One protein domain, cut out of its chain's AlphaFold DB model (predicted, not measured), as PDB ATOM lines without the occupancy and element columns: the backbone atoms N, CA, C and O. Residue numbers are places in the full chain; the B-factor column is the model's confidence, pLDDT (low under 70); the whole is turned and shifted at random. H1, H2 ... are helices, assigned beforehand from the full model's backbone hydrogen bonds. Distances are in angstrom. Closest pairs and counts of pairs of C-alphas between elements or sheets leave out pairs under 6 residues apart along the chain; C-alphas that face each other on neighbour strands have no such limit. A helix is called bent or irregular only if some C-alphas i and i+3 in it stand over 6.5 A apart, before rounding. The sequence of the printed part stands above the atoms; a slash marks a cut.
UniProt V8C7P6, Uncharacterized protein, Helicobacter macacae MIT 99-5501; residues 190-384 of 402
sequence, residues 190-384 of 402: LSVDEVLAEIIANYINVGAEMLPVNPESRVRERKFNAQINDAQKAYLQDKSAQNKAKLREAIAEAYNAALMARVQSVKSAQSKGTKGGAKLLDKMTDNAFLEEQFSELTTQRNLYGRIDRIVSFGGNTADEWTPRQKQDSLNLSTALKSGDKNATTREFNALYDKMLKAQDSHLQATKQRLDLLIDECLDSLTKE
ATOM      1  N   LEU A 190     327.613 161.120 194.042       72.50
ATOM      2  CA  LEU A 190     327.528 159.792 194.651       72.50
ATOM      3  C   LEU A 190     326.418 159.759 195.710       72.50
ATOM      4  O   LEU A 190     326.276 160.710 196.479       72.50
ATOM      5  N   SER A 191     325.650 158.675 195.771       84.81
ATOM      6  CA  SER A 191     324.655 158.458 196.823       84.81
ATOM      7  C   SER A 191     325.267 157.816 198.076       84.81
ATOM      8  O   SER A 191     326.375 157.275 198.047       84.81
ATOM      9  N   VAL A 192     324.514 157.816 199.181       85.31
ATOM     10  CA  VAL A 192     324.859 157.070 200.407       85.31
ATOM     11  C   VAL A 192     325.137 155.593 200.088       85.31
ATOM     12  O   VAL A 192     326.136 155.037 200.543       85.31
ATOM     13  N   ASP A 193     324.300 154.987 199.241       91.31
ATOM     14  CA  ASP A 193     324.386 153.579 198.832       91.31
ATOM     15  C   ASP A 193     325.686 153.250 198.091       91.31
ATOM     16  O   ASP A 193     326.236 152.161 198.230       91.31
ATOM     17  N   GLU A 194     326.194 154.197 197.302       89.06
ATOM     18  CA  GLU A 194     327.436 154.027 196.551       89.06
ATOM     19  C   GLU A 194     328.679 154.167 197.445       89.06
ATOM     20  O   GLU A 194     329.745 153.688 197.068       89.06
ATOM     21  N   VAL A 195     328.553 154.801 198.619       87.06
ATOM     22  CA  VAL A 195     329.670 155.263 199.472       87.06
ATOM     23  C   VAL A 195     329.761 154.493 200.806       87.06
ATOM     24  O   VAL A 195     330.634 154.779 201.625       87.06
ATOM     25  N   LEU A 196     328.948 153.448 201.024       92.31
ATOM     26  CA  LEU A 196     328.978 152.642 202.260       92.31
ATOM     27  C   LEU A 196     330.376 152.076 202.593       92.31
ATOM     28  O   LEU A 196     330.766 152.058 203.762       92.31
ATOM     29  N   ALA A 197     331.170 151.689 201.589       92.81
ATOM     30  CA  ALA A 197     332.568 151.286 201.775       92.81
ATOM     31  C   ALA A 197     333.435 152.374 202.440       92.81
ATOM     32  O   ALA A 197     334.288 152.060 203.270       92.81
ATOM     33  N   GLU A 198     333.215 153.651 202.119       89.12
ATOM     34  CA  GLU A 198     333.978 154.765 202.694       89.12
ATOM     35  C   GLU A 198     333.488 155.142 204.102       89.12
ATOM     36  O   GLU A 198     334.284 155.593 204.927       89.12
ATOM     37  N   ILE A 199     332.217 154.873 204.431       89.81
ATOM     38  CA  ILE A 199     331.704 154.948 205.814       89.81
ATOM     39  C   ILE A 199     332.400 153.885 206.679       89.81
ATOM     40  O   ILE A 199     332.930 154.190 207.749       89.81
ATOM     41  N   ILE A 200     332.495 152.652 206.172       93.69
ATOM     42  CA  ILE A 200     333.251 151.566 206.814       93.69
ATOM     43  C   ILE A 200     334.742 151.928 206.935       93.69
ATOM     44  O   ILE A 200     335.349 151.696 207.981       93.69
ATOM     45  N   ALA A 201     335.335 152.555 205.915       91.06
ATOM     46  CA  ALA A 201     336.708 153.049 205.976       91.06
ATOM     47  C   ALA A 201     336.913 154.106 207.071       91.06
ATOM     48  O   ALA A 201     337.888 154.016 207.812       91.06
ATOM     49  N   ASN A 202     335.999 155.074 207.219       86.62
ATOM     50  CA  ASN A 202     336.046 156.081 208.288       86.62
ATOM     51  C   ASN A 202     336.067 155.418 209.673       86.62
ATOM     52  O   ASN A 202     336.903 155.741 210.519       86.62
ATOM     53  N   TYR A 203     335.207 154.417 209.868       88.19
ATOM     54  CA  TYR A 203     335.129 153.638 211.101       88.19
ATOM     55  C   TYR A 203     336.405 152.826 211.394       88.19
ATOM     56  O   TYR A 203     336.898 152.800 212.526       88.19
ATOM     57  N   ILE A 204     336.999 152.204 210.373       90.69
ATOM     58  CA  ILE A 204     338.303 151.529 210.477       90.69
ATOM     59  C   ILE A 204     339.409 152.544 210.826       90.69
ATOM     60  O   ILE A 204     340.235 152.287 211.702       90.69
ATOM     61  N   ASN A 205     339.376 153.734 210.220       86.00
ATOM     62  CA  ASN A 205     340.332 154.821 210.438       86.00
ATOM     63  C   ASN A 205     340.239 155.478 211.828       86.00
ATOM     64  O   ASN A 205     341.182 156.163 212.226       86.00
ATOM     65  N   VAL A 206     339.174 155.240 212.606       80.06
ATOM     66  CA  VAL A 206     339.103 155.562 214.052       80.06
ATOM     67  C   VAL A 206     339.377 154.353 214.959       80.06
ATOM     68  O   VAL A 206     339.261 154.452 216.176       80.06
ATOM     69  N   GLY A 207     339.813 153.226 214.389       83.88
ATOM     70  CA  GLY A 207     340.236 152.032 215.122       83.88
ATOM     71  C   GLY A 207     339.126 151.020 215.387       83.88
ATOM     72  O   GLY A 207     339.242 150.251 216.339       83.88
ATOM     73  N   ALA A 208     338.063 151.019 214.578       85.12
ATOM     74  CA  ALA A 208     336.827 150.277 214.827       85.12
ATOM     75  C   ALA A 208     336.212 150.634 216.193       85.12
ATOM     76  O   ALA A 208     336.029 149.785 217.074       85.12
ATOM     77  N   GLU A 209     335.958 151.931 216.381       77.44
ATOM     78  CA  GLU A 209     335.327 152.500 217.573       77.44
ATOM     79  C   GLU A 209     334.261 153.517 217.165       77.44
ATOM     80  O   GLU A 209     334.531 154.442 216.404       77.44
ATOM     81  N   MET A 210     333.039 153.361 217.684       68.44
ATOM     82  CA  MET A 210     331.960 154.332 217.470       68.44
ATOM     83  C   MET A 210     332.218 155.546 218.368       68.44
ATOM     84  O   MET A 210     331.692 155.627 219.479       68.44
ATOM     85  N   LEU A 211     333.078 156.457 217.909       55.12
ATOM     86  CA  LEU A 211     333.394 157.704 218.599       55.12
ATOM     87  C   LEU A 211     332.602 158.861 217.968       55.12
ATOM     88  O   LEU A 211     332.808 159.130 216.788       55.12
ATOM     89  N   PRO A 212     331.751 159.583 218.728       44.38
ATOM     90  CA  PRO A 212     330.982 160.720 218.204       44.38
ATOM     91  C   PRO A 212     331.879 161.825 217.629       44.38
ATOM     92  O   PRO A 212     331.567 162.457 216.629       44.38
ATOM     93  N   VAL A 213     333.023 162.038 218.274       50.12
ATOM     94  CA  VAL A 213     334.173 162.789 217.775       50.12
ATOM     95  C   VAL A 213     335.392 162.097 218.370       50.12
ATOM     96  O   VAL A 213     335.399 161.821 219.569       50.12
ATOM     97  N   ASN A 214     336.433 161.832 217.580       59.84
ATOM     98  CA  ASN A 214     337.698 161.363 218.141       59.84
ATOM     99  C   ASN A 214     338.450 162.559 218.781       59.84
ATOM    100  O   ASN A 214     338.940 163.412 218.031       59.84
ATOM    101  N   PRO A 215     338.563 162.658 220.124       57.28
ATOM    102  CA  PRO A 215     339.183 163.812 220.786       57.28
ATOM    103  C   PRO A 215     340.659 163.974 220.401       57.28
ATOM    104  O   PRO A 215     341.127 165.087 220.189       57.28
ATOM    105  N   GLU A 216     341.358 162.859 220.197       64.38
ATOM    106  CA  GLU A 216     342.744 162.796 219.732       64.38
ATOM    107  C   GLU A 216     342.905 163.397 218.324       64.38
ATOM    108  O   GLU A 216     343.893 164.065 218.031       64.38
ATOM    109  N   SER A 217     341.895 163.248 217.457       65.88
ATOM    110  CA  SER A 217     341.900 163.914 216.146       65.88
ATOM    111  C   SER A 217     341.669 165.426 216.263       65.88
ATOM    112  O   SER A 217     342.275 166.170 215.500       65.88
ATOM    113  N   ARG A 218     340.870 165.899 217.235       63.25
ATOM    114  CA  ARG A 218     340.629 167.340 217.465       63.25
ATOM    115  C   ARG A 218     341.835 168.074 218.026       63.25
ATOM    116  O   ARG A 218     342.119 169.188 217.602       63.25
ATOM    117  N   VAL A 219     342.550 167.443 218.951       65.12
ATOM    118  CA  VAL A 219     343.779 167.997 219.529       65.12
ATOM    119  C   VAL A 219     344.841 168.178 218.438       65.12
ATOM    120  O   VAL A 219     345.412 169.261 218.315       65.12
ATOM    121  N   ARG A 220     345.035 167.171 217.570       71.19
ATOM    122  CA  ARG A 220     345.904 167.296 216.386       71.19
ATOM    123  C   ARG A 220     345.437 168.378 215.422       71.19
ATOM    124  O   ARG A 220     346.246 169.195 214.999       71.19
ATOM    125  N   GLU A 221     344.147 168.395 215.097       70.00
ATOM    126  CA  GLU A 221     343.550 169.383 214.199       70.00
ATOM    127  C   GLU A 221     343.842 170.813 214.663       70.00
ATOM    128  O   GLU A 221     344.356 171.605 213.879       70.00
ATOM    129  N   ARG A 222     343.618 171.121 215.944       66.94
ATOM    130  CA  ARG A 222     343.967 172.415 216.554       66.94
ATOM    131  C   ARG A 222     345.456 172.721 216.421       66.94
ATOM    132  O   ARG A 222     345.828 173.727 215.816       66.94
ATOM    133  N   LYS A 223     346.302 171.825 216.942       75.81
ATOM    134  CA  LYS A 223     347.758 172.002 217.002       75.81
ATOM    135  C   LYS A 223     348.360 172.273 215.617       75.81
ATOM    136  O   LYS A 223     349.033 173.282 215.425       75.81
ATOM    137  N   PHE A 224     348.091 171.402 214.647       78.00
ATOM    138  CA  PHE A 224     348.714 171.484 213.328       78.00
ATOM    139  C   PHE A 224     348.137 172.602 212.455       78.00
ATOM    140  O   PHE A 224     348.886 173.198 211.683       78.00
ATOM    141  N   ASN A 225     346.848 172.946 212.584       69.06
ATOM    142  CA  ASN A 225     346.327 174.141 211.910       69.06
ATOM    143  C   ASN A 225     347.034 175.406 212.422       69.06
ATOM    144  O   ASN A 225     347.444 176.222 211.603       69.06
ATOM    145  N   ALA A 226     347.227 175.553 213.740       68.75
ATOM    146  CA  ALA A 226     347.957 176.688 214.309       68.75
ATOM    147  C   ALA A 226     349.413 176.744 213.806       68.75
ATOM    148  O   ALA A 226     349.808 177.744 213.208       68.75
ATOM    149  N   GLN A 227     350.169 175.643 213.933       76.06
ATOM    150  CA  GLN A 227     351.565 175.564 213.475       76.06
ATOM    151  C   GLN A 227     351.729 175.927 211.989       76.06
ATOM    152  O   GLN A 227     352.613 176.711 211.640       76.06
ATOM    153  N   ILE A 228     350.880 175.387 211.102       72.75
ATOM    154  CA  ILE A 228     350.982 175.684 209.667       72.75
ATOM    155  C   ILE A 228     350.563 177.129 209.370       72.75
ATOM    156  O   ILE A 228     351.205 177.780 208.548       72.75
ATOM    157  N   ASN A 229     349.534 177.660 210.042       68.62
ATOM    158  CA  ASN A 229     349.116 179.054 209.868       68.62
ATOM    159  C   ASN A 229     350.235 180.031 210.269       68.62
ATOM    160  O   ASN A 229     350.506 180.975 209.524       68.62
ATOM    161  N   ASP A 230     350.919 179.794 211.392       74.31
ATOM    162  CA  ASP A 230     352.033 180.634 211.849       74.31
ATOM    163  C   ASP A 230     353.243 180.544 210.906       74.31
ATOM    164  O   ASP A 230     353.808 181.570 210.513       74.31
ATOM    165  N   ALA A 231     353.601 179.337 210.457       73.81
ATOM    166  CA  ALA A 231     354.669 179.147 209.476       73.81
ATOM    167  C   ALA A 231     354.330 179.787 208.113       73.81
ATOM    168  O   ALA A 231     355.195 180.389 207.472       73.81
ATOM    169  N   GLN A 232     353.064 179.726 207.683       76.94
ATOM    170  CA  GLN A 232     352.601 180.373 206.454       76.94
ATOM    171  C   GLN A 232     352.628 181.897 206.594       76.94
ATOM    172  O   GLN A 232     353.075 182.587 205.680       76.94
ATOM    173  N   LYS A 233     352.209 182.430 207.746       69.75
ATOM    174  CA  LYS A 233     352.270 183.862 208.068       69.75
ATOM    175  C   LYS A 233     353.706 184.382 208.017       69.75
ATOM    176  O   LYS A 233     353.937 185.415 207.392       69.75
ATOM    177  N   ALA A 234     354.667 183.643 208.575       74.00
ATOM    178  CA  ALA A 234     356.089 183.972 208.477       74.00
ATOM    179  C   ALA A 234     356.589 183.970 207.018       74.00
ATOM    180  O   ALA A 234     357.218 184.936 206.590       74.00
ATOM    181  N   TYR A 235     356.251 182.945 206.224       78.31
ATOM    182  CA  TYR A 235     356.618 182.882 204.802       78.31
ATOM    183  C   TYR A 235     356.004 184.007 203.950       78.31
ATOM    184  O   TYR A 235     356.639 184.513 203.029       78.31
ATOM    185  N   LEU A 236     354.771 184.426 204.238       74.25
ATOM    186  CA  LEU A 236     354.126 185.511 203.492       74.25
ATOM    187  C   LEU A 236     354.648 186.903 203.891       74.25
ATOM    188  O   LEU A 236     354.547 187.832 203.089       74.25
ATOM    189  N   GLN A 237     355.228 187.043 205.089       76.69
ATOM    190  CA  GLN A 237     355.939 188.249 205.531       76.69
ATOM    191  C   GLN A 237     357.363 188.327 204.963       76.69
ATOM    192  O   GLN A 237     357.774 189.387 204.496       76.69
ATOM    193  N   ASP A 238     358.091 187.210 204.964       82.88
ATOM    194  CA  ASP A 238     359.395 187.051 204.319       82.88
ATOM    195  C   ASP A 238     359.429 185.738 203.526       82.88
ATOM    196  O   ASP A 238     359.482 184.644 204.096       82.88
ATOM    197  N   LYS A 239     359.458 185.871 202.196       87.56
ATOM    198  CA  LYS A 239     359.408 184.770 201.222       87.56
ATOM    199  C   LYS A 239     360.753 184.055 201.032       87.56
ATOM    200  O   LYS A 239     360.952 183.376 200.022       87.56
ATOM    201  N   SER A 240     361.682 184.208 201.975       92.50
ATOM    202  CA  SER A 240     362.971 183.522 201.982       92.50
ATOM    203  C   SER A 240     362.832 181.998 201.876       92.50
ATOM    204  O   SER A 240     361.866 181.382 202.343       92.50
ATOM    205  N   ALA A 241     363.854 181.358 201.300       94.12
ATOM    206  CA  ALA A 241     363.938 179.899 201.228       94.12
ATOM    207  C   ALA A 241     363.869 179.247 202.625       94.12
ATOM    208  O   ALA A 241     363.285 178.177 202.775       94.12
ATOM    209  N   GLN A 242     364.389 179.928 203.655       96.25
ATOM    210  CA  GLN A 242     364.323 179.482 205.045       96.25
ATOM    211  C   GLN A 242     362.879 179.404 205.560       96.25
ATOM    212  O   GLN A 242     362.497 178.397 206.154       96.25
ATOM    213  N   ASN A 243     362.049 180.424 205.320       89.38
ATOM    214  CA  ASN A 243     360.651 180.376 205.758       89.38
ATOM    215  C   ASN A 243     359.804 179.442 204.883       89.38
ATOM    216  O   ASN A 243     358.900 178.793 205.408       89.38
ATOM    217  N   LYS A 244     360.132 179.279 203.589       91.69
ATOM    218  CA  LYS A 244     359.503 178.238 202.755       91.69
ATOM    219  C   LYS A 244     359.799 176.834 203.301       91.69
ATOM    220  O   LYS A 244     358.895 176.002 203.348       91.69
ATOM    221  N   ALA A 245     361.029 176.586 203.760       96.38
ATOM    222  CA  ALA A 245     361.416 175.326 204.390       96.38
ATOM    223  C   ALA A 245     360.658 175.080 205.709       96.38
ATOM    224  O   ALA A 245     360.067 174.014 205.855       96.38
ATOM    225  N   LYS A 246     360.566 176.075 206.605       95.50
ATOM    226  CA  LYS A 246     359.764 175.981 207.847       95.50
ATOM    227  C   LYS A 246     358.282 175.693 207.580       95.50
ATOM    228  O   LYS A 246     357.657 174.915 208.295       95.50
ATOM    229  N   LEU A 247     357.704 176.298 206.537       86.88
ATOM    230  CA  LEU A 247     356.332 176.003 206.122       86.88
ATOM    231  C   LEU A 247     356.193 174.561 205.607       86.88
ATOM    232  O   LEU A 247     355.248 173.875 205.993       86.88
ATOM    233  N   ARG A 248     357.141 174.071 204.791       96.50
ATOM    234  CA  ARG A 248     357.166 172.659 204.364       96.50
ATOM    235  C   ARG A 248     357.260 171.717 205.563       96.50
ATOM    236  O   ARG A 248     356.549 170.722 205.596       96.50
ATOM    237  N   GLU A 249     358.101 172.040 206.539       97.00
ATOM    238  CA  GLU A 249     358.303 171.265 207.765       97.00
ATOM    239  C   GLU A 249     357.012 171.163 208.591       97.00
ATOM    240  O   GLU A 249     356.566 170.055 208.878       97.00
ATOM    241  N   ALA A 250     356.320 172.280 208.852       87.50
ATOM    242  CA  ALA A 250     355.031 172.271 209.555       87.50
ATOM    243  C   ALA A 250     353.946 171.448 208.821       87.50
ATOM    244  O   ALA A 250     353.142 170.754 209.451       87.50
ATOM    245  N   ILE A 251     353.929 171.486 207.483       86.94
ATOM    246  CA  ILE A 251     353.044 170.645 206.655       86.94
ATOM    247  C   ILE A 251     353.451 169.165 206.758       86.94
ATOM    248  O   ILE A 251     352.587 168.293 206.874       86.94
ATOM    249  N   ALA A 252     354.752 168.871 206.740       94.38
ATOM    250  CA  ALA A 252     355.290 167.520 206.851       94.38
ATOM    251  C   ALA A 252     354.997 166.887 208.218       94.38
ATOM    252  O   ALA A 252     354.608 165.718 208.261       94.38
ATOM    253  N   GLU A 253     355.108 167.635 209.321       94.00
ATOM    254  CA  GLU A 253     354.699 167.167 210.652       94.00
ATOM    255  C   GLU A 253     353.224 166.740 210.660       94.00
ATOM    256  O   GLU A 253     352.895 165.643 211.115       94.00
ATOM    257  N   ALA A 254     352.339 167.569 210.096       86.62
ATOM    258  CA  ALA A 254     350.906 167.295 210.026       86.62
ATOM    259  C   ALA A 254     350.579 166.031 209.208       86.62
ATOM    260  O   ALA A 254     349.796 165.190 209.656       86.62
ATOM    261  N   TYR A 255     351.201 165.869 208.034       91.88
ATOM    262  CA  TYR A 255     351.040 164.677 207.192       91.88
ATOM    263  C   TYR A 255     351.558 163.404 207.875       91.88
ATOM    264  O   TYR A 255     350.871 162.380 207.862       91.88
ATOM    265  N   ASN A 256     352.732 163.464 208.512       93.62
ATOM    266  CA  ASN A 256     353.296 162.330 209.247       93.62
ATOM    267  C   ASN A 256     352.430 161.945 210.455       93.62
ATOM    268  O   ASN A 256     352.132 160.765 210.640       93.62
ATOM    269  N   ALA A 257     351.970 162.921 211.243       90.06
ATOM    270  CA  ALA A 257     351.117 162.674 212.404       90.06
ATOM    271  C   ALA A 257     349.761 162.063 212.013       90.06
ATOM    272  O   ALA A 257     349.303 161.119 212.664       90.06
ATOM    273  N   ALA A 258     349.147 162.546 210.926       88.69
ATOM    274  CA  ALA A 258     347.947 161.937 210.364       88.69
ATOM    275  C   ALA A 258     348.213 160.483 209.939       88.69
ATOM    276  O   ALA A 258     347.521 159.572 210.395       88.69
ATOM    277  N   LEU A 259     349.256 160.237 209.137       92.56
ATOM    278  CA  LEU A 259     349.600 158.900 208.647       92.56
ATOM    279  C   LEU A 259     349.874 157.910 209.789       92.56
ATOM    280  O   LEU A 259     349.311 156.816 209.798       92.56
ATOM    281  N   MET A 260     350.691 158.291 210.775       91.25
ATOM    282  CA  MET A 260     351.006 157.446 211.931       91.25
ATOM    283  C   MET A 260     349.755 157.078 212.731       91.25
ATOM    284  O   MET A 260     349.564 155.906 213.071       91.25
ATOM    285  N   ALA A 261     348.877 158.052 212.993       87.25
ATOM    286  CA  ALA A 261     347.634 157.811 213.713       87.25
ATOM    287  C   ALA A 261     346.716 156.839 212.955       87.25
ATOM    288  O   ALA A 261     346.208 155.888 213.551       87.25
ATOM    289  N   ARG A 262     346.541 157.026 211.639       90.62
ATOM    290  CA  ARG A 262     345.683 156.156 210.817       90.62
ATOM    291  C   ARG A 262     346.259 154.747 210.687       90.62
ATOM    292  O   ARG A 262     345.510 153.790 210.853       90.62
ATOM    293  N   VAL A 263     347.578 154.590 210.529       92.69
ATOM    294  CA  VAL A 263     348.239 153.269 210.535       92.69
ATOM    295  C   VAL A 263     347.996 152.537 211.860       92.69
ATOM    296  O   VAL A 263     347.695 151.342 211.857       92.69
ATOM    297  N   GLN A 264     348.078 153.231 212.999       89.75
ATOM    298  CA  GLN A 264     347.816 152.612 214.299       89.75
ATOM    299  C   GLN A 264     346.329 152.266 214.496       89.75
ATOM    300  O   GLN A 264     346.013 151.201 215.033       89.75
ATOM    301  N   SER A 265     345.412 153.117 214.026       89.88
ATOM    302  CA  SER A 265     343.974 152.828 214.018       89.88
ATOM    303  C   SER A 265     343.634 151.616 213.146       89.88
ATOM    304  O   SER A 265     342.968 150.705 213.634       89.88
ATOM    305  N   VAL A 266     344.149 151.526 211.916       93.12
ATOM    306  CA  VAL A 266     343.923 150.367 211.033       93.12
ATOM    307  C   VAL A 266     344.413 149.072 211.684       93.12
ATOM    308  O   VAL A 266     343.659 148.103 211.723       93.12
ATOM    309  N   LYS A 267     345.603 149.060 212.301       92.50
ATOM    310  CA  LYS A 267     346.104 147.896 213.063       92.50
ATOM    311  C   LYS A 267     345.185 147.498 214.225       92.50
ATOM    312  O   LYS A 267     344.959 146.312 214.455       92.50
ATOM    313  N   SER A 268     344.629 148.479 214.943       90.75
ATOM    314  CA  SER A 268     343.649 148.251 216.019       90.75
ATOM    315  C   SER A 268     342.324 147.680 215.493       90.75
ATOM    316  O   SER A 268     341.726 146.808 216.120       90.75
ATOM    317  N   ALA A 269     341.873 148.112 214.313       91.69
ATOM    318  CA  ALA A 269     340.694 147.552 213.659       91.69
ATOM    319  C   ALA A 269     340.945 146.123 213.134       91.69
ATOM    320  O   ALA A 269     340.102 145.247 213.315       91.69
ATOM    321  N   GLN A 270     342.118 145.869 212.541       93.25
ATOM    322  CA  GLN A 270     342.528 144.553 212.041       93.25
ATOM    323  C   GLN A 270     342.588 143.503 213.159       93.25
ATOM    324  O   GLN A 270     342.077 142.402 212.975       93.25
ATOM    325  N   SER A 271     343.137 143.837 214.336       93.31
ATOM    326  CA  SER A 271     343.191 142.900 215.472       93.31
ATOM    327  C   SER A 271     341.811 142.574 216.063       93.31
ATOM    328  O   SER A 271     341.622 141.498 216.631       93.31
ATOM    329  N   LYS A 272     340.828 143.469 215.894       91.50
ATOM    330  CA  LYS A 272     339.416 143.241 216.255       91.50
ATOM    331  C   LYS A 272     338.657 142.412 215.200       91.50
ATOM    332  O   LYS A 272     337.644 141.799 215.542       91.50
ATOM    333  N   GLY A 273     339.115 142.388 213.943       91.75
ATOM    334  CA  GLY A 273     338.460 141.703 212.815       91.75
ATOM    335  C   GLY A 273     337.000 142.133 212.601       91.75
ATOM    336  O   GLY A 273     336.581 143.199 213.061       91.75
ATOM    337  N   THR A 274     336.188 141.279 211.966       87.88
ATOM    338  CA  THR A 274     334.731 141.495 211.787       87.88
ATOM    339  C   THR A 274     333.985 141.770 213.095       87.88
ATOM    340  O   THR A 274     333.051 142.571 213.117       87.88
ATOM    341  N   LYS A 275     334.434 141.203 214.227       88.69
ATOM    342  CA  LYS A 275     333.869 141.484 215.562       88.69
ATOM    343  C   LYS A 275     333.987 142.964 215.957       88.69
ATOM    344  O   LYS A 275     333.144 143.454 216.704       88.69
ATOM    345  N   GLY A 276     334.980 143.691 215.438       85.81
ATOM    346  CA  GLY A 276     335.088 145.148 215.584       85.81
ATOM    347  C   GLY A 276     333.999 145.925 214.832       85.81
ATOM    348  O   GLY A 276     333.588 146.997 215.282       85.81
ATOM    349  N   GLY A 277     333.498 145.370 213.725       90.12
ATOM    350  CA  GLY A 277     332.465 145.959 212.872       90.12
ATOM    351  C   GLY A 277     331.029 145.800 213.383       90.12
ATOM    352  O   GLY A 277     330.169 146.569 212.971       90.12
ATOM    353  N   ALA A 278     330.753 144.877 214.311       88.94
ATOM    354  CA  ALA A 278     329.384 144.553 214.742       88.94
ATOM    355  C   ALA A 278     328.559 145.779 215.200       88.94
ATOM    356  O   ALA A 278     327.415 145.946 214.797       88.94
ATOM    357  N   LYS A 279     329.166 146.700 215.959       87.69
ATOM    358  CA  LYS A 279     328.496 147.940 216.402       87.69
ATOM    359  C   LYS A 279     328.255 148.958 215.289       87.69
ATOM    360  O   LYS A 279     327.383 149.810 215.438       87.69
ATOM    361  N   LEU A 280     329.061 148.918 214.227       92.62
ATOM    362  CA  LEU A 280     328.814 149.719 213.035       92.62
ATOM    363  C   LEU A 280     327.630 149.123 212.266       92.62
ATOM    364  O   LEU A 280     326.756 149.877 211.866       92.62
ATOM    365  N   LEU A 281     327.553 147.795 212.131       93.50
ATOM    366  CA  LEU A 281     326.422 147.112 211.496       93.50
ATOM    367  C   LEU A 281     325.084 147.452 212.174       93.50
ATOM    368  O   LEU A 281     324.163 147.891 211.491       93.50
ATOM    369  N   ASP A 282     325.020 147.365 213.508       89.31
ATOM    370  CA  ASP A 282     323.851 147.773 214.316       89.31
ATOM    371  C   ASP A 282     323.434 149.240 214.087       89.31
ATOM    372  O   ASP A 282     322.302 149.633 214.371       89.31
ATOM    373  N   LYS A 283     324.369 150.078 213.623       89.12
ATOM    374  CA  LYS A 283     324.152 151.496 213.328       89.12
ATOM    375  C   LYS A 283     323.853 151.762 211.857       89.12
ATOM    376  O   LYS A 283     323.088 152.669 211.569       89.12
ATOM    377  N   MET A 284     324.367 150.961 210.931       89.81
ATOM    378  CA  MET A 284     324.084 151.096 209.498       89.81
ATOM    379  C   MET A 284     322.650 150.696 209.119       89.81
ATOM    380  O   MET A 284     322.223 151.006 208.014       89.81
ATOM    381  N   THR A 285     321.878 150.076 210.018       87.19
ATOM    382  CA  THR A 285     320.420 149.914 209.852       87.19
ATOM    383  C   THR A 285     319.614 151.182 210.174       87.19
ATOM    384  O   THR A 285     318.399 151.188 209.998       87.19
ATOM    385  N   ASP A 286     320.256 152.242 210.676       87.50
ATOM    386  CA  ASP A 286     319.645 153.545 210.956       87.50
ATOM    387  C   ASP A 286     319.966 154.523 209.810       87.50
ATOM    388  O   ASP A 286     321.113 154.934 209.615       87.50
ATOM    389  N   ASN A 287     318.942 154.901 209.038       83.94
ATOM    390  CA  ASN A 287     319.098 155.809 207.898       83.94
ATOM    391  C   ASN A 287     319.618 157.192 208.317       83.94
ATOM    392  O   ASN A 287     320.438 157.763 207.602       83.94
ATOM    393  N   ALA A 288     319.209 157.715 209.479       80.69
ATOM    394  CA  ALA A 288     319.679 159.019 209.948       80.69
ATOM    395  C   ALA A 288     321.174 158.975 210.306       80.69
ATOM    396  O   ALA A 288     321.907 159.927 210.037       80.69
ATOM    397  N   PHE A 289     321.652 157.844 210.838       84.06
ATOM    398  CA  PHE A 289     323.082 157.614 211.035       84.06
ATOM    399  C   PHE A 289     323.846 157.538 209.703       84.06
ATOM    400  O   PHE A 289     324.907 158.152 209.573       84.06
ATOM    401  N   LEU A 290     323.325 156.816 208.703       82.88
ATOM    402  CA  LEU A 290     323.959 156.736 207.381       82.88
ATOM    403  C   LEU A 290     324.046 158.110 206.693       82.88
ATOM    404  O   LEU A 290     325.089 158.445 206.132       82.88
ATOM    405  N   GLU A 291     322.987 158.917 206.774       79.12
ATOM    406  CA  GLU A 291     322.961 160.294 206.265       79.12
ATOM    407  C   GLU A 291     323.952 161.206 207.009       79.12
ATOM    408  O   GLU A 291     324.677 161.973 206.370       79.12
ATOM    409  N   GLU A 292     324.055 161.093 208.341       73.38
ATOM    410  CA  GLU A 292     325.045 161.828 209.145       73.38
ATOM    411  C   GLU A 292     326.483 161.460 208.743       73.38
ATOM    412  O   GLU A 292     327.307 162.348 208.513       73.38
ATOM    413  N   GLN A 293     326.787 160.168 208.586       78.31
ATOM    414  CA  GLN A 293     328.111 159.706 208.159       78.31
ATOM    415  C   GLN A 293     328.446 160.127 206.725       78.31
ATOM    416  O   GLN A 293     329.549 160.608 206.464       78.31
ATOM    417  N   PHE A 294     327.500 160.014 205.792       79.00
ATOM    418  CA  PHE A 294     327.680 160.500 204.426       79.00
ATOM    419  C   PHE A 294     327.895 162.024 204.383       79.00
ATOM    420  O   PHE A 294     328.750 162.518 203.641       79.00
ATOM    421  N   SER A 295     327.194 162.784 205.226       70.31
ATOM    422  CA  SER A 295     327.419 164.222 205.392       70.31
ATOM    423  C   SER A 295     328.829 164.527 205.923       70.31
ATOM    424  O   SER A 295     329.554 165.337 205.341       70.31
ATOM    425  N   GLU A 296     329.299 163.818 206.956       69.75
ATOM    426  CA  GLU A 296     330.672 163.961 207.471       69.75
ATOM    427  C   GLU A 296     331.743 163.592 206.419       69.75
ATOM    428  O   GLU A 296     332.843 164.169 206.383       69.75
ATOM    429  N   LEU A 297     331.421 162.645 205.529       70.00
ATOM    430  CA  LEU A 297     332.282 162.237 204.423       70.00
ATOM    431  C   LEU A 297     332.315 163.227 203.251       70.00
ATOM    432  O   LEU A 297     333.339 163.349 202.584       70.00
ATOM    433  N   THR A 298     331.235 163.962 203.013       63.44
ATOM    434  CA  THR A 298     331.125 164.921 201.901       63.44
ATOM    435  C   THR A 298     331.465 166.363 202.307       63.44
ATOM    436  O   THR A 298     331.694 167.219 201.452       63.44
ATOM    437  N   THR A 299     331.557 166.643 203.610       57.59
ATOM    438  CA  THR A 299     331.836 167.981 204.155       57.59
ATOM    439  C   THR A 299     333.308 168.403 204.005       57.59
ATOM    440  O   THR A 299     334.233 167.639 204.304       57.59
ATOM    441  N   GLN A 300     333.523 169.660 203.582       47.62
ATOM    442  CA  GLN A 300     334.848 170.300 203.526       47.62
ATOM    443  C   GLN A 300     335.464 170.450 204.923       47.62
ATOM    444  O   GLN A 300     334.767 170.721 205.896       47.62
ATOM    445  N   ARG A 301     336.793 170.336 205.014       57.09
ATOM    446  CA  ARG A 301     337.546 170.430 206.276       57.09
ATOM    447  C   ARG A 301     338.540 171.603 206.269       57.09
ATOM    448  O   ARG A 301     338.882 172.135 205.209       57.09
ATOM    449  N   ASN A 302     339.011 172.004 207.453       56.91
ATOM    450  CA  ASN A 302     340.165 172.906 207.615       56.91
ATOM    451  C   ASN A 302     341.471 172.212 207.178       56.91
ATOM    452  O   ASN A 302     341.450 171.041 206.810       56.91
ATOM    453  N   LEU A 303     342.611 172.913 207.157       64.12
ATOM    454  CA  LEU A 303     343.835 172.398 206.530       64.12
ATOM    455  C   LEU A 303     344.270 171.023 207.069       64.12
ATOM    456  O   LEU A 303     344.392 170.102 206.263       64.12
ATOM    457  N   TYR A 304     344.406 170.850 208.386       71.38
ATOM    458  CA  TYR A 304     344.720 169.538 208.961       71.38
ATOM    459  C   TYR A 304     343.631 168.499 208.655       71.38
ATOM    460  O   TYR A 304     343.945 167.379 208.269       71.38
ATOM    461  N   GLY A 305     342.347 168.854 208.759       71.12
ATOM    462  CA  GLY A 305     341.268 167.923 208.434       71.12
ATOM    463  C   GLY A 305     341.245 167.498 206.957       71.12
ATOM    464  O   GLY A 305     340.805 166.389 206.665       71.12
ATOM    465  N   ARG A 306     341.746 168.329 206.028       73.50
ATOM    466  CA  ARG A 306     341.969 167.957 204.616       73.50
ATOM    467  C   ARG A 306     343.163 167.017 204.470       73.50
ATOM    468  O   ARG A 306     343.039 166.010 203.785       73.50
ATOM    469  N   ILE A 307     344.278 167.307 205.145       79.56
ATOM    470  CA  ILE A 307     345.469 166.437 205.206       79.56
ATOM    471  C   ILE A 307     345.078 165.040 205.712       79.56
ATOM    472  O   ILE A 307     345.330 164.042 205.044       79.56
ATOM    473  N   ASP A 308     344.368 164.970 206.839       82.81
ATOM    474  CA  ASP A 308     343.856 163.731 207.431       82.81
ATOM    475  C   ASP A 308     342.923 162.963 206.478       82.81
ATOM    476  O   ASP A 308     342.978 161.734 206.408       82.81
ATOM    477  N   ARG A 309     342.109 163.680 205.689       79.62
ATOM    478  CA  ARG A 309     341.209 163.095 204.686       79.62
ATOM    479  C   ARG A 309     341.963 162.544 203.471       79.62
ATOM    480  O   ARG A 309     341.707 161.412 203.070       79.62
ATOM    481  N   ILE A 310     342.928 163.293 202.941       82.31
ATOM    482  CA  ILE A 310     343.822 162.853 201.858       82.31
ATOM    483  C   ILE A 310     344.594 161.602 202.290       82.31
ATOM    484  O   ILE A 310     344.654 160.634 201.539       82.31
ATOM    485  N   VAL A 311     345.106 161.577 203.523       87.75
ATOM    486  CA  VAL A 311     345.803 160.413 204.091       87.75
ATOM    487  C   VAL A 311     344.887 159.193 204.247       87.75
ATOM    488  O   VAL A 311     345.337 158.074 204.026       87.75
ATOM    489  N   SER A 312     343.624 159.397 204.634       85.56
ATOM    490  CA  SER A 312     342.677 158.321 204.976       85.56
ATOM    491  C   SER A 312     341.904 157.739 203.781       85.56
ATOM    492  O   SER A 312     341.415 156.606 203.851       85.56
ATOM    493  N   PHE A 313     341.734 158.526 202.713       82.62
ATOM    494  CA  PHE A 313     340.849 158.209 201.583       82.62
ATOM    495  C   PHE A 313     341.451 158.525 200.200       82.62
ATOM    496  O   PHE A 313     340.842 158.193 199.187       82.62
ATOM    497  N   GLY A 314     342.619 159.170 200.119       76.12
ATOM    498  CA  GLY A 314     343.290 159.516 198.857       76.12
ATOM    499  C   GLY A 314     342.766 160.764 198.136       76.12
ATOM    500  O   GLY A 314     343.284 161.099 197.076       76.12
ATOM    501  N   GLY A 315     341.775 161.462 198.696       70.94
ATOM    502  CA  GLY A 315     341.199 162.682 198.123       70.94
ATOM    503  C   GLY A 315     340.462 163.510 199.172       70.94
ATOM    504  O   GLY A 315     340.162 163.018 200.263       70.94
ATOM    505  N   ASN A 316     340.154 164.763 198.855       59.31
ATOM    506  CA  ASN A 316     339.622 165.735 199.806       59.31
ATOM    507  C   ASN A 316     338.137 166.087 199.595       59.31
ATOM    508  O   ASN A 316     337.484 166.549 200.533       59.31
ATOM    509  N   THR A 317     337.589 165.885 198.399       56.88
ATOM    510  CA  THR A 317     336.157 166.100 198.129       56.88
ATOM    511  C   THR A 317     335.496 164.839 197.584       56.88
ATOM    512  O   THR A 317     336.148 164.013 196.957       56.88
ATOM    513  N   ALA A 318     334.191 164.675 197.813       52.94
ATOM    514  CA  ALA A 318     333.462 163.510 197.307       52.94
ATOM    515  C   ALA A 318     333.380 163.473 195.769       52.94
ATOM    516  O   ALA A 318     333.257 162.397 195.195       52.94
ATOM    517  N   ASP A 319     333.519 164.628 195.109       53.34
ATOM    518  CA  ASP A 319     333.571 164.740 193.647       53.34
ATOM    519  C   ASP A 319     334.902 164.194 193.069       53.34
ATOM    520  O   ASP A 319     334.982 163.873 191.885       53.34
ATOM    521  N   GLU A 320     335.947 164.056 193.898       58.75
ATOM    522  CA  GLU A 320     337.228 163.410 193.556       58.75
ATOM    523  C   GLU A 320     337.205 161.888 193.804       58.75
ATOM    524  O   GLU A 320     338.178 161.196 193.498       58.75
ATOM    525  N   TRP A 321     336.144 161.348 194.413       64.94
ATOM    526  CA  TRP A 321     336.126 159.974 194.912       64.94
ATOM    527  C   TRP A 321     335.486 159.000 193.918       64.94
ATOM    528  O   TRP A 321     334.414 159.227 193.369       64.94
ATOM    529  N   THR A 322     336.121 157.840 193.752       75.12
ATOM    530  CA  THR A 322     335.466 156.627 193.248       75.12
ATOM    531  C   THR A 322     335.395 155.643 194.415       75.12
ATOM    532  O   THR A 322     336.455 155.288 194.934       75.12
ATOM    533  N   PRO A 323     334.201 155.210 194.868       81.12
ATOM    534  CA  PRO A 323     334.085 154.366 196.055       81.12
ATOM    535  C   PRO A 323     334.857 153.058 195.894       81.12
ATOM    536  O   PRO A 323     334.633 152.313 194.933       81.12
ATOM    537  N   ARG A 324     335.750 152.756 196.845       85.19
ATOM    538  CA  ARG A 324     336.741 151.675 196.705       85.19
ATOM    539  C   ARG A 324     336.134 150.294 196.498       85.19
ATOM    540  O   ARG A 324     336.801 149.435 195.933       85.19
ATOM    541  N   GLN A 325     334.898 150.074 196.944       91.69
ATOM    542  CA  GLN A 325     334.131 148.842 196.738       91.69
ATOM    543  C   GLN A 325     332.675 149.196 196.375       91.69
ATOM    544  O   GLN A 325     331.734 148.863 197.099       91.69
ATOM    545  N   LYS A 326     332.481 149.939 195.274       91.62
ATOM    546  CA  LYS A 326     331.158 150.438 194.847       91.62
ATOM    547  C   LYS A 326     330.100 149.331 194.731       91.62
ATOM    548  O   LYS A 326     329.014 149.482 195.278       91.62
ATOM    549  N   GLN A 327     330.409 148.215 194.063       94.31
ATOM    550  CA  GLN A 327     329.428 147.140 193.871       94.31
ATOM    551  C   GLN A 327     329.041 146.461 195.193       94.31
ATOM    552  O   GLN A 327     327.862 146.236 195.437       94.31
ATOM    553  N   ASP A 328     330.004 146.195 196.077       96.06
ATOM    554  CA  ASP A 328     329.719 145.644 197.408       96.06
ATOM    555  C   ASP A 328     328.923 146.624 198.287       96.06
ATOM    556  O   ASP A 328     328.083 146.201 199.078       96.06
ATOM    557  N   SER A 329     329.137 147.936 198.121       95.62
ATOM    558  CA  SER A 329     328.339 148.976 198.792       95.62
ATOM    559  C   SER A 329     326.878 148.927 198.334       95.62
ATOM    560  O   SER A 329     325.972 148.928 199.166       95.62
ATOM    561  N   LEU A 330     326.641 148.776 197.026       95.81
ATOM    562  CA  LEU A 330     325.297 148.589 196.477       95.81
ATOM    563  C   LEU A 330     324.656 147.280 196.966       95.81
ATOM    564  O   LEU A 330     323.501 147.302 197.381       95.81
ATOM    565  N   ASN A 331     325.402 146.170 197.004       96.31
ATOM    566  CA  ASN A 331     324.911 144.890 197.530       96.31
ATOM    567  C   ASN A 331     324.481 145.012 199.007       96.31
ATOM    568  O   ASN A 331     323.391 144.569 199.374       96.31
ATOM    569  N   LEU A 332     325.300 145.664 199.844       96.50
ATOM    570  CA  LEU A 332     324.971 145.943 201.244       96.50
ATOM    571  C   LEU A 332     323.745 146.862 201.373       96.50
ATOM    572  O   LEU A 332     322.876 146.595 202.197       96.50
ATOM    573  N   SER A 333     323.631 147.905 200.544       95.50
ATOM    574  CA  SER A 333     322.447 148.774 200.507       95.50
ATOM    575  C   SER A 333     321.169 147.994 200.173       95.50
ATOM    576  O   SER A 333     320.155 148.140 200.857       95.50
ATOM    577  N   THR A 334     321.209 147.116 199.163       96.44
ATOM    578  CA  THR A 334     320.079 146.242 198.818       96.44
ATOM    579  C   THR A 334     319.707 145.323 199.981       96.44
ATOM    580  O   THR A 334     318.523 145.195 200.295       96.44
ATOM    581  N   ALA A 335     320.694 144.735 200.666       95.50
ATOM    582  CA  ALA A 335     320.449 143.895 201.836       95.50
ATOM    583  C   ALA A 335     319.797 144.690 202.987       95.50
ATOM    584  O   ALA A 335     318.744 144.279 203.477       95.50
ATOM    585  N   LEU A 336     320.334 145.866 203.334       93.44
ATOM    586  CA  LEU A 336     319.775 146.767 204.352       93.44
ATOM    587  C   LEU A 336     318.310 147.131 204.056       93.44
ATOM    588  O   LEU A 336     317.453 147.018 204.931       93.44
ATOM    589  N   LYS A 337     318.003 147.497 202.805       93.75
ATOM    590  CA  LYS A 337     316.644 147.855 202.357       93.75
ATOM    591  C   LYS A 337     315.667 146.677 202.353       93.75
ATOM    592  O   LYS A 337     314.467 146.897 202.473       93.75
ATOM    593  N   SER A 338     316.157 145.442 202.223       93.69
ATOM    594  CA  SER A 338     315.317 144.235 202.260       93.69
ATOM    595  C   SER A 338     314.831 143.859 203.667       93.69
ATOM    596  O   SER A 338     313.870 143.107 203.801       93.69
ATOM    597  N   GLY A 339     315.508 144.338 204.718       87.25
ATOM    598  CA  GLY A 339     315.254 143.935 206.103       87.25
ATOM    599  C   GLY A 339     315.758 142.531 206.480       87.25
ATOM    600  O   GLY A 339     315.677 142.160 207.653       87.25
ATOM    601  N   ASP A 340     316.315 141.752 205.541       92.94
ATOM    602  CA  ASP A 340     316.929 140.455 205.841       92.94
ATOM    603  C   ASP A 340     318.231 140.652 206.635       92.94
ATOM    604  O   ASP A 340     319.276 141.047 206.108       92.94
ATOM    605  N   LYS A 341     318.169 140.333 207.932       92.56
ATOM    606  CA  LYS A 341     319.301 140.419 208.864       92.56
ATOM    607  C   LYS A 341     320.443 139.463 208.510       92.56
ATOM    608  O   LYS A 341     321.599 139.806 208.756       92.56
ATOM    609  N   ASN A 342     320.151 138.299 207.931       94.69
ATOM    610  CA  ASN A 342     321.164 137.311 207.562       94.69
ATOM    611  C   ASN A 342     321.924 137.767 206.314       94.69
ATOM    612  O   ASN A 342     323.157 137.780 206.326       94.69
ATOM    613  N   ALA A 343     321.209 138.215 205.274       95.19
ATOM    614  CA  ALA A 343     321.832 138.833 204.105       95.19
ATOM    615  C   ALA A 343     322.639 140.078 204.502       95.19
ATOM    616  O   ALA A 343     323.823 140.162 204.189       95.19
ATOM    617  N   THR A 344     322.047 140.989 205.280       95.75
ATOM    618  CA  THR A 344     322.699 142.224 205.749       95.75
ATOM    619  C   THR A 344     324.000 141.937 206.503       95.75
ATOM    620  O   THR A 344     325.032 142.537 206.210       95.75
ATOM    621  N   THR A 345     323.991 140.965 207.423       95.62
ATOM    622  CA  THR A 345     325.191 140.558 208.175       95.62
ATOM    623  C   THR A 345     326.262 139.952 207.265       95.62
ATOM    624  O   THR A 345     327.450 140.219 207.450       95.62
ATOM    625  N   ARG A 346     325.864 139.149 206.269       96.31
ATOM    626  CA  ARG A 346     326.783 138.532 205.303       96.31
ATOM    627  C   ARG A 346     327.454 139.581 204.413       96.31
ATOM    628  O   ARG A 346     328.683 139.610 204.362       96.31
ATOM    629  N   GLU A 347     326.673 140.446 203.764       97.62
ATOM    630  CA  GLU A 347     327.209 141.483 202.870       97.62
ATOM    631  C   GLU A 347     328.072 142.494 203.644       97.62
ATOM    632  O   GLU A 347     329.152 142.865 203.182       97.62
ATOM    633  N   PHE A 348     327.661 142.879 204.863       97.31
ATOM    634  CA  PHE A 348     328.457 143.767 205.713       97.31
ATOM    635  C   PHE A 348     329.809 143.153 206.068       97.31
ATOM    636  O   PHE A 348     330.832 143.803 205.876       97.31
ATOM    637  N   ASN A 349     329.842 141.911 206.567       96.19
ATOM    638  CA  ASN A 349     331.098 141.274 206.968       96.19
ATOM    639  C   ASN A 349     332.044 141.087 205.772       96.19
ATOM    640  O   ASN A 349     333.240 141.354 205.894       96.19
ATOM    641  N   ALA A 350     331.510 140.703 204.607       95.94
ATOM    642  CA  ALA A 350     332.288 140.570 203.377       95.94
ATOM    643  C   ALA A 350     332.917 141.906 202.940       95.94
ATOM    644  O   ALA A 350     334.108 141.955 202.621       95.94
ATOM    645  N   LEU A 351     332.151 143.004 202.972       97.31
ATOM    646  CA  LEU A 351     332.663 144.342 202.676       97.31
ATOM    647  C   LEU A 351     333.643 144.838 203.755       97.31
ATOM    648  O   LEU A 351     334.676 145.420 203.428       97.31
ATOM    649  N   TYR A 352     333.374 144.576 205.033       96.56
ATOM    650  CA  TYR A 352     334.230 144.991 206.146       96.56
ATOM    651  C   TYR A 352     335.632 144.370 206.057       96.56
ATOM    652  O   TYR A 352     336.631 145.088 206.132       96.56
ATOM    653  N   ASP A 353     335.726 143.061 205.798       94.88
ATOM    654  CA  ASP A 353     337.012 142.368 205.633       94.88
ATOM    655  C   ASP A 353     337.775 142.809 204.375       94.88
ATOM    656  O   ASP A 353     339.007 142.912 204.398       94.88
ATOM    657  N   LYS A 354     337.065 143.132 203.282       95.62
ATOM    658  CA  LYS A 354     337.663 143.793 202.108       95.62
ATOM    659  C   LYS A 354     338.242 145.158 202.492       95.62
ATOM    660  O   LYS A 354     339.396 145.448 202.168       95.62
ATOM    661  N   MET A 355     337.487 145.976 203.228       95.31
ATOM    662  CA  MET A 355     337.906 147.328 203.600       95.31
ATOM    663  C   MET A 355     339.044 147.366 204.625       95.31
ATOM    664  O   MET A 355     339.883 148.261 204.522       95.31
ATOM    665  N   LEU A 356     339.158 146.389 205.535       93.44
ATOM    666  CA  LEU A 356     340.322 146.243 206.426       93.44
ATOM    667  C   LEU A 356     341.636 146.077 205.643       93.44
ATOM    668  O   LEU A 356     342.645 146.699 205.980       93.44
ATOM    669  N   LYS A 357     341.623 145.259 204.583       91.38
ATOM    670  CA  LYS A 357     342.786 145.033 203.704       91.38
ATOM    671  C   LYS A 357     343.048 146.237 202.797       91.38
ATOM    672  O   LYS A 357     344.201 146.616 202.580       91.38
ATOM    673  N   ALA A 358     341.981 146.865 202.297       92.12
ATOM    674  CA  ALA A 358     342.072 148.045 201.446       92.12
ATOM    675  C   ALA A 358     342.611 149.280 202.191       92.12
ATOM    676  O   ALA A 358     343.374 150.036 201.594       92.12
ATOM    677  N   GLN A 359     342.274 149.483 203.477       93.31
ATOM    678  CA  GLN A 359     342.830 150.596 204.262       93.31
ATOM    679  C   GLN A 359     344.338 150.461 204.469       93.31
ATOM    680  O   GLN A 359     345.061 151.419 204.226       93.31
ATOM    681  N   ASP A 360     344.827 149.291 204.884       91.19
ATOM    682  CA  ASP A 360     346.264 149.103 205.112       91.19
ATOM    683  C   ASP A 360     347.056 149.284 203.810       91.19
ATOM    684  O   ASP A 360     347.969 150.107 203.749       91.19
ATOM    685  N   SER A 361     346.610 148.640 202.726       92.06
ATOM    686  CA  SER A 361     347.194 148.811 201.386       92.06
ATOM    687  C   SER A 361     347.213 150.281 200.940       92.06
ATOM    688  O   SER A 361     348.215 150.762 200.409       92.06
ATOM    689  N   HIS A 362     346.123 151.017 201.193       92.69
ATOM    690  CA  HIS A 362     346.032 152.447 200.909       92.69
ATOM    691  C   HIS A 362     347.048 153.257 201.722       92.69
ATOM    692  O   HIS A 362     347.783 154.051 201.140       92.69
ATOM    693  N   LEU A 363     347.155 153.032 203.035       93.44
ATOM    694  CA  LEU A 363     348.091 153.766 203.889       93.44
ATOM    695  C   LEU A 363     349.562 153.474 203.553       93.44
ATOM    696  O   LEU A 363     350.380 154.392 203.623       93.44
ATOM    697  N   GLN A 364     349.911 152.253 203.125       92.56
ATOM    698  CA  GLN A 364     351.263 151.971 202.619       92.56
ATOM    699  C   GLN A 364     351.562 152.753 201.326       92.56
ATOM    700  O   GLN A 364     352.642 153.331 201.197       92.56
ATOM    701  N   ALA A 365     350.605 152.842 200.396       91.75
ATOM    702  CA  ALA A 365     350.757 153.639 199.176       91.75
ATOM    703  C   ALA A 365     350.817 155.155 199.469       91.75
ATOM    704  O   ALA A 365     351.642 155.868 198.898       91.75
ATOM    705  N   THR A 366     350.003 155.649 200.406       91.88
ATOM    706  CA  THR A 366     350.052 157.033 200.906       91.88
ATOM    707  C   THR A 366     351.417 157.347 201.522       91.88
ATOM    708  O   THR A 366     351.991 158.391 201.220       91.88
ATOM    709  N   LYS A 367     351.995 156.427 202.309       93.94
ATOM    710  CA  LYS A 367     353.347 156.570 202.873       93.94
ATOM    711  C   LYS A 367     354.418 156.739 201.790       93.94
ATOM    712  O   LYS A 367     355.297 157.578 201.942       93.94
ATOM    713  N   GLN A 368     354.340 155.973 200.702       93.81
ATOM    714  CA  GLN A 368     355.284 156.068 199.576       93.81
ATOM    715  C   GLN A 368     355.164 157.386 198.793       93.81
ATOM    716  O   GLN A 368     356.110 157.783 198.118       93.81
ATOM    717  N   ARG A 369     354.016 158.069 198.879       93.44
ATOM    718  CA  ARG A 369     353.724 159.332 198.179       93.44
ATOM    719  C   ARG A 369     353.750 160.560 199.097       93.44
ATOM    720  O   ARG A 369     353.335 161.632 198.667       93.44
ATOM    721  N   LEU A 370     354.201 160.423 200.345       92.88
ATOM    722  CA  LEU A 370     353.990 161.448 201.370       92.88
ATOM    723  C   LEU A 370     354.665 162.786 201.033       92.88
ATOM    724  O   LEU A 370     354.015 163.821 201.140       92.88
ATOM    725  N   ASP A 371     355.917 162.771 200.560       93.44
ATOM    726  CA  ASP A 371     356.625 163.990 200.138       93.44
ATOM    727  C   ASP A 371     355.918 164.714 198.986       93.44
ATOM    728  O   ASP A 371     355.766 165.931 199.039       93.44
ATOM    729  N   LEU A 372     355.389 163.978 197.999       89.12
ATOM    730  CA  LEU A 372     354.608 164.565 196.905       89.12
ATOM    731  C   LEU A 372     353.365 165.296 197.440       89.12
ATOM    732  O   LEU A 372     353.097 166.422 197.037       89.12
ATOM    733  N   LEU A 373     352.633 164.690 198.380       87.25
ATOM    734  CA  LEU A 373     351.437 165.290 198.992       87.25
ATOM    735  C   LEU A 373     351.770 166.512 199.872       87.25
ATOM    736  O   LEU A 373     350.971 167.450 199.974       87.25
ATOM    737  N   ILE A 374     352.948 166.510 200.505       89.19
ATOM    738  CA  ILE A 374     353.504 167.650 201.247       89.19
ATOM    739  C   ILE A 374     353.838 168.792 200.283       89.19
ATOM    740  O   ILE A 374     353.441 169.929 200.539       89.19
ATOM    741  N   ASP A 375     354.504 168.499 199.165       85.75
ATOM    742  CA  ASP A 375     354.910 169.494 198.170       85.75
ATOM    743  C   ASP A 375     353.715 170.065 197.391       85.75
ATOM    744  O   ASP A 375     353.619 171.279 197.227       85.75
ATOM    745  N   GLU A 376     352.730 169.241 197.018       80.44
ATOM    746  CA  GLU A 376     351.449 169.695 196.453       80.44
ATOM    747  C   GLU A 376     350.709 170.648 197.412       80.44
ATOM    748  O   GLU A 376     350.165 171.679 196.996       80.44
ATOM    749  N   CYS A 377     350.715 170.336 198.714       80.50
ATOM    750  CA  CYS A 377     350.134 171.187 199.748       80.50
ATOM    751  C   CYS A 377     350.913 172.504 199.898       80.50
ATOM    752  O   CYS A 377     350.301 173.577 199.869       80.50
ATOM    753  N   LEU A 378     352.246 172.443 199.977       82.50
ATOM    754  CA  LEU A 378     353.133 173.605 200.035       82.50
ATOM    755  C   LEU A 378     352.917 174.525 198.831       82.50
ATOM    756  O   LEU A 378     352.720 175.726 199.004       82.50
ATOM    757  N   ASP A 379     352.883 173.987 197.617       76.88
ATOM    758  CA  ASP A 379     352.612 174.752 196.401       76.88
ATOM    759  C   ASP A 379     351.209 175.373 196.420       76.88
ATOM    760  O   ASP A 379     351.035 176.518 196.000       76.88
ATOM    761  N   SER A 380     350.200 174.677 196.952       71.94
ATOM    762  CA  SER A 380     348.856 175.249 197.118       71.94
ATOM    763  C   SER A 380     348.829 176.454 198.076       71.94
ATOM    764  O   SER A 380     348.057 177.392 197.855       71.94
ATOM    765  N   LEU A 381     349.691 176.452 199.101       68.38
ATOM    766  CA  LEU A 381     349.789 177.489 200.134       68.38
ATOM    767  C   LEU A 381     350.773 178.619 199.786       68.38
ATOM    768  O   LEU A 381     350.667 179.701 200.366       68.38
ATOM    769  N   THR A 382     351.704 178.386 198.853       68.12
ATOM    770  CA  THR A 382     352.783 179.326 198.487       68.12
ATOM    771  C   THR A 382     352.681 179.909 197.080       68.12
ATOM    772  O   THR A 382     353.336 180.911 196.806       68.12
ATOM    773  N   LYS A 383     351.850 179.350 196.183       65.50
ATOM    774  CA  LYS A 383     351.648 179.901 194.831       65.50
ATOM    775  C   LYS A 383     351.297 181.387 194.887       65.50
ATOM    776  O   LYS A 383     350.350 181.788 195.566       65.50
ATOM    777  N   GLU A 384     351.974 182.189 194.074       48.50
ATOM    778  CA  GLU A 384     351.583 183.558 193.729       48.50
ATOM    779  C   GLU A 384     350.854 183.568 192.379       48.50
ATOM    780  O   GLU A 384     351.020 182.663 191.565       48.50
TER     781      GLU A 384
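What this domain is: This is residues 190 to 384 of the 402 residues of an uncharacterized protein of Helicobacter macacae MIT 99-5501 (UniProt V8C7P6). This is a long rod of helices in which two helical hairpins, H2 with the long arm H3a toward one end and H6 with H7 toward the other, overlap partway along, where H3a and H7 touch. Short H5 sits in the middle among H2, H3a and H7; H4, H6 and H7 pack on H1, whose last residues, 204 to 205, also touch H3a, and H8 packs on H3a. The printed part has 195 residues, with eight named helices, H1 to H8 in chain order, and no named strand: class all helix. It is compact, with a radius of gyration of the C-alphas of 18.2 A and spans of 63 by 31 by 27 A.

How they stand to each other: H3, residues 241 to 284, is the hub, touching six other helices; by its hydrogen bonds it was assigned as one helix, but it is bent, C-alphas 271 and 274 being 9.3 A apart. Its arms H3a, residues 241 to 271, and H3b, residues 274 to 284, are about perpendicular at 81 degrees. H2, residues 215 to 237, forms a hairpin with H3a at a shallow tilt of 14 degrees, opposite ways; the closest C-alphas, of Tyr 235 and Asn 243, are 4.8 A apart. H5, residues 303 to 313, touches H3a, closest at the C-alphas of Ala 258 and Asp 308, 5.3 A. H8, residues 370 to 382, touches H3a, closest at the C-alphas of Ala 252 and Ile 374, 5.9 A. H7, residues 341 to 368, touches H3a at a shallow tilt of 33 degrees, only just short of steep, opposite ways; the closest C-alphas, of Gln 270 and Leu 356, are 6.3 A apart. H6, residues 326 to 338, forms a hairpin with H7 at 25 degrees, the C-alphas of Ala 335 and Thr 344 closest at 4.8 A. H1, residues 192 to 205, touches H6 with residues 193 to 197 alone, the C-alphas of Leu 196 and Ser 329 closest at 5.1 A. H4, residues 287 to 298, touches H1, the C-alphas of Val 192 and Phe 294 closest at 6.0 A. H1 and H3b are irregular: C-alphas 194 and 197 are 7.8 A apart, 276 and 279 7.2 A. Every O i to N i+4 pair is within hydrogen-bond range in H2, H3a, H4, H5, H6 and H8, against 8 of 10 in H1, 4 of 7 in H3b and 22 of 24 in H7.

Where its parts are: H3a measures 44.7 A from C-alpha 241 at (363.938, 179.899, 201.228) to C-alpha 271, H7 40.3 A and H2 33.3 A. H1 begins at C-alpha 192, (324.859, 157.070, 200.407), and H8 ends at C-alpha 382, (352.783, 179.326, 198.487).

The domain as a whole: The farthest C-alphas, of Ser 240 and Asp 340, are 63.2 A apart. The printed part has no cut; the H5 to H6 link is long. Mean pLDDT of the printed part is 83.3, with 32 residues under 70, among them 210 to 219 and 316 to 321.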